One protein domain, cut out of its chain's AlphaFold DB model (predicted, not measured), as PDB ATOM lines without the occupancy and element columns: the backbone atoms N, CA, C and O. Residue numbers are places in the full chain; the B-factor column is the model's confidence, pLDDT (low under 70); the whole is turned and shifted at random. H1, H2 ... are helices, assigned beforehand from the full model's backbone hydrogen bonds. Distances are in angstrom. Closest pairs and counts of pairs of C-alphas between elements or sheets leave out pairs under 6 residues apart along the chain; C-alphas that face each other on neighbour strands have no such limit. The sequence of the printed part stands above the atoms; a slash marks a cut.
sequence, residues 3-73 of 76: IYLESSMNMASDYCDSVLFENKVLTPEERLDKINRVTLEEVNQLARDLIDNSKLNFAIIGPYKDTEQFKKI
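What this domain is: This is residues 3 to 73 of the 76 residues of an uncharacterized protein of Candidatus Yanofskybacteria bacterium (UniProt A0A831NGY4). Four helices are strung along an open, U-shaped course, and none of them touches another. H1 is at one end, H2 and H3 follow as separate steps round the bend, and beyond H3 a long link, residues 51 to 67, runs out and folds back to the short helix H4. The printed part has 71 residues with four named helices, in the order H1, H2, H3, H4, and no named strand; the class is all helix. The whole is extended, with a radius of gyration of the C-alphas of 19.3 A and spans of 50 by 34 by 24 A.

Where its parts are: H1, the longest helix, is residues 8 to 22 and measures 20.7 A from first to last C-alpha, beginning at C-alpha 8 at (46.015, 45.964, -28.134). H2 is residues 28 to 37, 14.3 A long. H3 is residues 40 to 50, 15.3 A long, and ends at C-alpha 50 at (47.774, 27.825, -56.719). H4 is residues 68 to 71, 5.4 A long, with C-alpha 71 at (51.149, 8.750, -50.407).

How they stand to each other: H1 is apart from H2, H3 and H4, with no C-alpha of the one within 8 A of the other. By the same test H2 is apart from H3 and H4, and H3 is apart from H4. Residues 29 to 57 stand free, of which 29 to 37 belong to H2 and 40 to 50 to H3. Residues 61 to 69 stand free too. In H1, H2 and H3 every O i to N i+4 pair is within hydrogen-bond range; H4 is too short for such a pair, and its one O i to N i+3 pair is within range.

The domain as a whole: The two C-alphas farthest apart, those of Glu 29 and Lys 65, are 51.5 A from each other. The printed part has no cut. The links from H1 to H2 and from H2 to H3 are tight, with 5 and 2 residues; the link from H3 to H4 is long, with 17. The mean pLDDT of the printed part is 92.0, and no printed residue is under 70.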
ATOM      1  N   ILE A   3      36.879  40.763 -33.860       87.88
ATOM      2  CA  ILE A   3      37.228  40.057 -32.611       87.88
ATOM      3  C   ILE A   3      38.751  39.912 -32.442       87.88
ATOM      4  O   ILE A   3      39.268  39.945 -31.338       87.88
ATOM      5  N   TYR A   4      39.505  39.775 -33.535       90.00
ATOM      6  CA  TYR A   4      40.962  39.628 -33.452       90.00
ATOM      7  C   TYR A   4      41.643  40.942 -33.040       90.00
ATOM      8  O   TYR A   4      42.566  40.927 -32.230       90.00
ATOM      9  N   LEU A   5      41.163  42.076 -33.555       92.12
ATOM     10  CA  LEU A   5      41.739  43.401 -33.307       92.12
ATOM     11  C   LEU A   5      41.225  44.071 -32.020       92.12
ATOM     12  O   LEU A   5      41.509  45.241 -31.798       92.12
ATOM     13  N   GLU A   6      40.493  43.361 -31.156       92.69
ATOM     14  CA  GLU A   6      40.064  43.901 -29.855       92.69
ATOM     15  C   GLU A   6      41.227  44.014 -28.854       92.69
ATOM     16  O   GLU A   6      41.234  44.870 -27.970       92.69
ATOM     17  N   SER A   7      42.231  43.145 -29.004       94.88
ATOM     18  CA  SER A   7      43.434  43.132 -28.177       94.88
ATOM     19  C   SER A   7      44.452  44.141 -28.698       94.88
ATOM     20  O   SER A   7      44.849  44.096 -29.865       94.88
ATOM     21  N   SER A   8      44.962  44.994 -27.809       94.62
ATOM     22  CA  SER A   8      46.015  45.964 -28.134       94.62
ATOM     23  C   SER A   8      47.293  45.303 -28.659       94.62
ATOM     24  O   SER A   8      47.972  45.869 -29.514       94.62
ATOM     25  N   MET A   9      47.600  44.084 -28.204       96.06
ATOM     26  CA  MET A   9      48.742  43.311 -28.696       96.06
ATOM     27  C   MET A   9      48.541  42.867 -30.148       96.06
ATOM     28  O   MET A   9      49.459  42.992 -30.956       96.06
ATOM     29  N   ASN A  10      47.335  42.410 -30.495       95.44
ATOM     30  CA  ASN A  10      47.013  42.008 -31.864       95.44
ATOM     31  C   ASN A  10      47.005  43.217 -32.802       95.44
ATOM     32  O   ASN A  10      47.534  43.127 -33.905       95.44
ATOM     33  N   MET A  11      46.485  44.363 -32.350       93.62
ATOM     34  CA  MET A  11      46.566  45.610 -33.115       93.62
ATOM     35  C   MET A  11      48.014  46.021 -33.390       93.62
ATOM     36  O   MET A  11      48.351  46.347 -34.525       93.62
ATOM     37  N   ALA A  12      48.878  45.999 -32.370       94.75
ATOM     38  CA  ALA A  12      50.284  46.351 -32.540       94.75
ATOM     39  C   ALA A  12      50.989  45.405 -33.525       94.75
ATOM     40  O   ALA A  12      51.719  45.878 -34.395       94.75
ATOM     41  N   SER A  13      50.741  44.095 -33.422       94.94
ATOM     42  CA  SER A  13      51.302  43.108 -34.352       94.94
ATOM     43  C   SER A  13      50.839  43.351 -35.787       94.94
ATOM     44  O   SER A  13      51.675  43.422 -36.679       94.94
ATOM     45  N   ASP A  14      49.534  43.543 -36.007       93.50
ATOM     46  CA  ASP A  14      48.972  43.694 -37.356       93.50
ATOM     47  C   ASP A  14      49.527  44.931 -38.081       93.50
ATOM     48  O   ASP A  14      49.894  44.856 -39.256       93.50
ATOM     49  N   TYR A  15      49.677  46.054 -37.365       94.06
ATOM     50  CA  TYR A  15      50.300  47.257 -37.920       94.06
ATOM     51  C   TYR A  15      51.799  47.085 -38.176       94.06
ATOM     52  O   TYR A  15      52.292  47.531 -39.216       94.06
ATOM     53  N   CYS A  16      52.530  46.448 -37.257       95.69
ATOM     54  CA  CYS A  16      53.947  46.147 -37.455       95.69
ATOM     55  C   CYS A  16      54.164  45.267 -38.690       95.69
ATOM     56  O   CYS A  16      55.043  45.574 -39.494       95.69
ATOM     57  N   ASP A  17      53.344  44.232 -38.882       94.94
ATOM     58  CA  ASP A  17      53.432  43.334 -40.034       94.94
ATOM     59  C   ASP A  17      53.172  44.079 -41.349       94.94
ATOM     60  O   ASP A  17      53.939  43.932 -42.304       94.94
ATOM     61  N   SER A  18      52.150  44.941 -41.405       94.25
ATOM     62  CA  SER A  18      51.901  45.775 -42.589       94.25
ATOM     63  C   SER A  18      53.087  46.676 -42.925       94.25
ATOM     64  O   SER A  18      53.483  46.773 -44.086       94.25
ATOM     65  N   VAL A  19      53.708  47.304 -41.927       96.50
ATOM     66  CA  VAL A  19      54.892  48.137 -42.169       96.50
ATOM     67  C   VAL A  19      56.079  47.279 -42.610       96.50
ATOM     68  O   VAL A  19      56.781  47.653 -43.544       96.50
ATOM     69  N   LEU A  20      56.285  46.116 -41.992       97.75
ATOM     70  CA  LEU A  20      57.424  45.248 -42.277       97.75
ATOM     71  C   LEU A  20      57.362  44.629 -43.680       97.75
ATOM     72  O   LEU A  20      58.377  44.592 -44.374       97.75
ATOM     73  N   PHE A  21      56.191  44.147 -44.101       96.69
ATOM     74  CA  PHE A  21      56.028  43.418 -45.363       96.69
ATOM     75  C   PHE A  21      55.480  44.279 -46.507       96.69
ATOM     76  O   PHE A  21      55.772  43.996 -47.669       96.69
ATOM     77  N   GLU A  22      54.703  45.327 -46.213       93.44
ATOM     78  CA  GLU A  22      54.067  46.188 -47.225       93.44
ATOM     79  C   GLU A  22      54.623  47.624 -47.250       93.44
ATOM     80  O   GLU A  22      54.221  48.409 -48.113       93.44
ATOM     81  N   ASN A  23      55.537  47.979 -46.334       95.38
ATOM     82  CA  ASN A  23      56.128  49.317 -46.182       95.38
ATOM     83  C   ASN A  23      55.088  50.448 -46.081       95.38
ATOM     84  O   ASN A  23      55.289  51.562 -46.569       95.38
ATOM     85  N   LYS A  24      53.940  50.147 -45.471       94.94
ATOM     86  CA  LYS A  24      52.866  51.104 -45.207       94.94
ATOM     87  C   LYS A  24      52.041  50.662 -44.010       94.94
ATOM     88  O   LYS A  24      51.919  49.474 -43.731       94.94
ATOM     89  N   VAL A  25      51.433  51.629 -43.338       94.31
ATOM     90  CA  VAL A  25      50.377  51.349 -42.365       94.31
ATOM     91  C   VAL A  25      49.111  51.016 -43.150       94.31
ATOM     92  O   VAL A  25      48.766  51.749 -44.074       94.31
ATOM     93  N   LEU A  26      48.455  49.911 -42.806       92.62
ATOM     94  CA  LEU A  26      47.179  49.510 -43.389       92.62
ATOM     95  C   LEU A  26      46.127  49.493 -42.281       92.62
ATOM     96  O   LEU A  26      46.302  48.778 -41.294       92.62
ATOM     97  N   THR A  27      45.065  50.288 -42.409       91.88
ATOM     98  CA  THR A  27      44.032  50.350 -41.363       91.88
ATOM     99  C   THR A  27      43.077  49.153 -41.437       91.88
ATOM    100  O   THR A  27      42.968  48.494 -42.481       91.88
ATOM    101  N   PRO A  28      42.345  48.849 -40.349       90.75
ATOM    102  CA  PRO A  28      41.326  47.805 -40.355       90.75
ATOM    103  C   PRO A  28      40.259  48.012 -41.436       90.75
ATOM    104  O   PRO A  28      39.831  47.044 -42.064       90.75
ATOM    105  N   GLU A  29      39.851  49.257 -41.684       92.00
ATOM    106  CA  GLU A  29      38.881  49.625 -42.718       92.00
ATOM    107  C   GLU A  29      39.447  49.362 -44.117       92.00
ATOM    108  O   GLU A  29      38.807  48.694 -44.924       92.00
ATOM    109  N   GLU A  30      40.688  49.778 -44.382       93.25
ATOM    110  CA  GLU A  30      41.350  49.520 -45.664       93.25
ATOM    111  C   GLU A  30      41.548  48.018 -45.922       93.25
ATOM    112  O   GLU A  30      41.410  47.548 -47.057       93.25
ATOM    113  N   ARG A  31      41.857  47.230 -44.879       91.81
ATOM    114  CA  ARG A  31      41.872  45.759 -44.966       91.81
ATOM    115  C   ARG A  31      40.485  45.218 -45.299       91.81
ATOM    116  O   ARG A  31      40.372  44.342 -46.158       91.81
ATOM    117  N   LEU A  32      39.445  45.717 -44.631       93.44
ATOM    118  CA  LEU A  32      38.070  45.260 -44.825       93.44
ATOM    119  C   LEU A  32      37.592  45.525 -46.254       93.44
ATOM    120  O   LEU A  32      37.033  44.629 -46.881       93.44
ATOM    121  N   ASP A  33      37.876  46.708 -46.787       95.81
ATOM    122  CA  ASP A  33      37.513  47.090 -48.150       95.81
ATOM    123  C   ASP A  33      38.186  46.193 -49.190       95.81
ATOM    124  O   ASP A  33      37.540  45.738 -50.138       95.81
ATOM    125  N   LYS A  34      39.471  45.866 -48.992       94.44
ATOM    126  CA  LYS A  34      40.177  44.904 -49.851       94.44
ATOM    127  C   LYS A  34      39.517  43.529 -49.822       94.44
ATOM    128  O   LYS A  34      39.346  42.937 -50.882       94.44
ATOM    129  N   ILE A  35      39.151  43.029 -48.639       94.69
ATOM    130  CA  ILE A  35      38.495  41.720 -48.483       94.69
ATOM    131  C   ILE A  35      37.120  41.731 -49.162       94.69
ATOM    132  O   ILE A  35      36.811  40.826 -49.932       94.69
ATOM    133  N   ASN A  36      36.316  42.766 -48.922       96.56
ATOM    134  CA  ASN A  36      34.956  42.876 -49.451       96.56
ATOM    135  C   ASN A  36      34.905  43.043 -50.972       96.56
ATOM    136  O   ASN A  36      33.891  42.729 -51.589       96.56
ATOM    137  N   ARG A  37      35.982  43.543 -51.584       98.00
ATOM    138  CA  ARG A  37      36.095  43.673 -53.040       98.00
ATOM    139  C   ARG A  37      36.296  42.330 -53.750       98.00
ATOM    140  O   ARG A  37      36.010  42.252 -54.942       98.00
ATOM    141  N   VAL A  38      36.798  41.305 -53.057       97.81
ATOM    142  CA  VAL A  38      37.147  40.019 -53.677       97.81
ATOM    143  C   VAL A  38      35.910  39.340 -54.260       97.81
ATOM    144  O   VAL A  38      34.900  39.147 -53.583       97.81
ATOM    145  N   THR A  39      36.009  38.929 -55.522       98.31
ATOM    146  CA  THR A  39      34.938  38.246 -56.249       98.31
ATOM    147  C   THR A  39      35.129  36.730 -56.283       98.31
ATOM    148  O   THR A  39      36.241  36.207 -56.196       98.31
ATOM    149  N   LEU A  40      34.031  35.991 -56.477       98.19
ATOM    150  CA  LEU A  40      34.077  34.535 -56.646       98.19
ATOM    151  C   LEU A  40      34.912  34.115 -57.869       98.19
ATOM    152  O   LEU A  40      35.552  33.064 -57.855       98.19
ATOM    153  N   GLU A  41      34.901  34.917 -58.932       98.25
ATOM    154  CA  GLU A  41      35.689  34.652 -60.135       98.25
ATOM    155  C   GLU A  41      37.192  34.729 -59.849       98.25
ATOM    156  O   GLU A  41      37.916  33.792 -60.190       98.25
ATOM    157  N   GLU A  42      37.646  35.776 -59.151       98.12
ATOM    158  CA  GLU A  42      39.045  35.925 -58.728       98.12
ATOM    159  C   GLU A  42      39.485  34.773 -57.820       98.12
ATOM    160  O   GLU A  42      40.570  34.222 -58.011       98.12
ATOM    161  N   VAL A  43      38.628  34.347 -56.881       98.00
ATOM    162  CA  VAL A  43      38.904  33.186 -56.018       98.00
ATOM    163  C   VAL A  43      39.075  31.914 -56.848       98.00
ATOM    164  O   VAL A  43      40.048  31.185 -56.665       98.00
ATOM    165  N   ASN A  44      38.160  31.650 -57.783       97.62
ATOM    166  CA  ASN A  44      38.229  30.465 -58.637       97.62
ATOM    167  C   ASN A  44      39.445  30.486 -59.569       97.62
ATOM    168  O   ASN A  44      40.026  29.435 -59.834       97.62
ATOM    169  N   GLN A  45      39.826  31.658 -60.080       97.81
ATOM    170  CA  GLN A  45      41.018  31.805 -60.906       97.81
ATOM    171  C   GLN A  45      42.282  31.530 -60.093       97.81
ATOM    172  O   GLN A  45      43.070  30.667 -60.470       97.81
ATOM    173  N   LEU A  46      42.417  32.167 -58.931       97.19
ATOM    174  CA  LEU A  46      43.567  31.970 -58.056       97.19
ATOM    175  C   LEU A  46      43.680  30.517 -57.568       97.19
ATOM    176  O   LEU A  46      44.780  29.979 -57.489       97.19
ATOM    177  N   ALA A  47      42.555  29.856 -57.283       95.88
ATOM    178  CA  ALA A  47      42.543  28.447 -56.901       95.88
ATOM    179  C   ALA A  47      43.132  27.546 -57.997       95.88
ATOM    180  O   ALA A  47      43.906  26.645 -57.682       95.88
ATOM    181  N   ARG A  48      42.822  27.803 -59.276       94.19
ATOM    182  CA  ARG A  48      43.417  27.061 -60.402       94.19
ATOM    183  C   ARG A  48      44.922  27.288 -60.526       94.19
ATOM    184  O   ARG A  48      45.633  26.366 -60.907       94.19
ATOM    185  N   ASP A  49      45.391  28.486 -60.192       94.62
ATOM    186  CA  ASP A  49      46.803  28.855 -60.320       94.62
ATOM    187  C   ASP A  49      47.657  28.332 -59.146       94.62
ATOM    188  O   ASP A  49      48.829  27.993 -59.326       94.62
ATOM    189  N   LEU A  50      47.078  28.254 -57.940       94.38
ATOM    190  CA  LEU A  50      47.774  27.825 -56.719       94.38
ATOM    191  C   LEU A  50      47.671  26.319 -56.446       94.38
ATOM    192  O   LEU A  50      48.631  25.726 -55.948       94.38
ATOM    193  N   ILE A  51      46.519  25.698 -56.721       92.31
ATOM    194  CA  ILE A  51      46.276  24.288 -56.398       92.31
ATOM    195  C   ILE A  51      46.798  23.418 -57.543       92.31
ATOM    196  O   ILE A  51      46.075  23.030 -58.457       92.31
ATOM    197  N   ASP A  52      48.089  23.109 -57.468       89.75
ATOM    198  CA  ASP A  52      48.814  22.295 -58.438       89.75
ATOM    199  C   ASP A  52      49.305  20.999 -57.779       89.75
ATOM    200  O   ASP A  52      50.170  21.020 -56.898       89.75
ATOM    201  N   ASN A  53      48.777  19.856 -58.234       88.38
ATOM    202  CA  ASN A  53      49.157  18.527 -57.739       88.38
ATOM    203  C   ASN A  53      50.664  18.250 -57.826       88.38
ATOM    204  O   ASN A  53      51.181  17.452 -57.047       88.38
ATOM    205  N   SER A  54      51.379  18.891 -58.753       88.38
ATOM    206  CA  SER A  54      52.825  18.709 -58.901       88.38
ATOM    207  C   SER A  54      53.651  19.441 -57.836       88.38
ATOM    208  O   SER A  54      54.838  19.152 -57.691       88.38
ATOM    209  N   LYS A  55      53.045  20.364 -57.076       89.56
ATOM    210  CA  LYS A  55      53.723  21.236 -56.096       89.56
ATOM    211  C   LYS A  55      53.314  20.975 -54.644       89.56
ATOM    212  O   LYS A  55      53.680  21.748 -53.756       89.56
ATOM    213  N   LEU A  56      52.550  19.916 -54.380       88.81
ATOM    214  CA  LEU A  56      52.089  19.599 -53.031       88.81
ATOM    215  C   LEU A  56      53.245  19.098 -52.151       88.81
ATOM    216  O   LEU A  56      53.998  18.206 -52.538       88.81
ATOM    217  N   ASN A  57      53.353  19.652 -50.942       88.25
ATOM    218  CA  ASN A  57      54.335  19.250 -49.936       88.25
ATOM    219  C   ASN A  57      53.624  18.624 -48.735       88.25
ATOM    220  O   ASN A  57      52.577  19.108 -48.308       88.25
ATOM    221  N   PHE A  58      54.202  17.568 -48.168       87.38
ATOM    222  CA  PHE A  58      53.618  16.861 -47.033       87.38
ATOM    223  C   PHE A  58      54.703  16.360 -46.084       87.38
ATOM    224  O   PHE A  58      55.688  15.761 -46.515       87.38
ATOM    225  N   ALA A  59      54.509  16.605 -44.791       88.00
ATOM    226  CA  ALA A  59      55.421  16.188 -43.739       88.00
ATOM    227  C   ALA A  59      54.672  15.330 -42.715       88.00
ATOM    228  O   ALA A  59      53.582  15.690 -42.270       88.00
ATOM    229  N   ILE A  60      55.275  14.204 -42.329       86.62
ATOM    230  CA  ILE A  60      54.762  13.301 -41.295       86.62
ATOM    231  C   ILE A  60      55.847  13.079 -40.252       86.62
ATOM    232  O   ILE A  60      57.000  12.831 -40.600       86.62
ATOM    233  N   ILE A  61      55.465  13.112 -38.977       90.31
ATOM    234  CA  ILE A  61      56.364  12.871 -37.848       90.31
ATOM    235  C   ILE A  61      55.749  11.794 -36.953       90.31
ATOM    236  O   ILE A  61      54.630  11.951 -36.474       90.31
ATOM    237  N   GLY A  62      56.474  10.696 -36.728       87.56
ATOM    238  CA  GLY A  62      56.051   9.614 -35.834       87.56
ATOM    239  C   GLY A  62      56.705   8.267 -36.162       87.56
ATOM    240  O   GLY A  62      57.367   8.139 -37.194       87.56
ATOM    241  N   PRO A  63      56.539   7.246 -35.300       89.94
ATOM    242  CA  PRO A  63      57.154   5.931 -35.475       89.94
ATOM    243  C   PRO A  63      56.360   5.067 -36.472       89.94
ATOM    244  O   PRO A  63      55.802   4.026 -36.122       89.94
ATOM    245  N   TYR A  64      56.280   5.510 -37.725       89.69
ATOM    246  CA  TYR A  64      55.578   4.785 -38.781       89.69
ATOM    247  C   TYR A  64      56.488   3.732 -39.411       89.69
ATOM    248  O   TYR A  64      57.608   4.027 -39.819       89.69
ATOM    249  N   LYS A  65      55.995   2.493 -39.494       82.25
ATOM    250  CA  LYS A  65      56.715   1.387 -40.145       82.25
ATOM    251  C   LYS A  65      56.502   1.354 -41.657       82.25
ATOM    252  O   LYS A  65      57.389   0.919 -42.378       82.25
ATOM    253  N   ASP A  66      55.339   1.807 -42.113       85.38
ATOM    254  CA  ASP A  66      54.981   1.899 -43.524       85.38
ATOM    255  C   ASP A  66      54.505   3.321 -43.835       85.38
ATOM    256  O   ASP A  66      53.685   3.894 -43.110       85.38
ATOM    257  N   THR A  67      55.052   3.891 -44.906       81.06
ATOM    258  CA  THR A  67      54.745   5.245 -45.367       81.06
ATOM    259  C   THR A  67      53.854   5.263 -46.612       81.06
ATOM    260  O   THR A  67      53.302   6.310 -46.954       81.06
ATOM    261  N   GLU A  68      53.628   4.112 -47.258       82.44
ATOM    262  CA  GLU A  68      52.853   4.009 -48.499       82.44
ATOM    263  C   GLU A  68      51.383   4.383 -48.302       82.44
ATOM    264  O   GLU A  68      50.771   4.995 -49.182       82.44
ATOM    265  N   GLN A  69      50.820   4.097 -47.123       81.56
ATOM    266  CA  GLN A  69      49.450   4.487 -46.779       81.56
ATOM    267  C   GLN A  69      49.219   6.003 -46.878       81.56
ATOM    268  O   GLN A  69      48.100   6.440 -47.147       81.56
ATOM    269  N   PHE A  70      50.272   6.808 -46.719       85.00
ATOM    270  CA  PHE A  70      50.153   8.258 -46.712       85.00
ATOM    271  C   PHE A  70      50.347   8.907 -48.081       85.00
ATOM    272  O   PHE A  70      49.881  10.024 -48.295       85.00
ATOM    273  N   LYS A  71      50.958   8.211 -49.048       77.69
ATOM    274  CA  LYS A  71      51.149   8.750 -50.407       77.69
ATOM    275  C   LYS A  71      49.831   9.069 -51.111       77.69
ATOM    276  O   LYS A  71      49.782   9.949 -51.961       77.69
ATOM    277  N   LYS A  72      48.750   8.376 -50.744       79.44
ATOM    278  CA  LYS A  72      47.411   8.582 -51.316       79.44
ATOM    279  C   LYS A  72      46.705   9.839 -50.799       79.44
ATOM    280  O   LYS A  72      45.695  10.220 -51.376       79.44
ATOM    281  N   ILE A  73      47.208  10.458 -49.729       81.50
ATOM    282  CA  ILE A  73      46.582  11.622 -49.082       81.50
ATOM    283  C   ILE A  73      46.866  12.907 -49.871       81.50
ATOM    284  O   ILE A  73      46.064  13.834 -49.863       81.50
TER     285      ILE A  73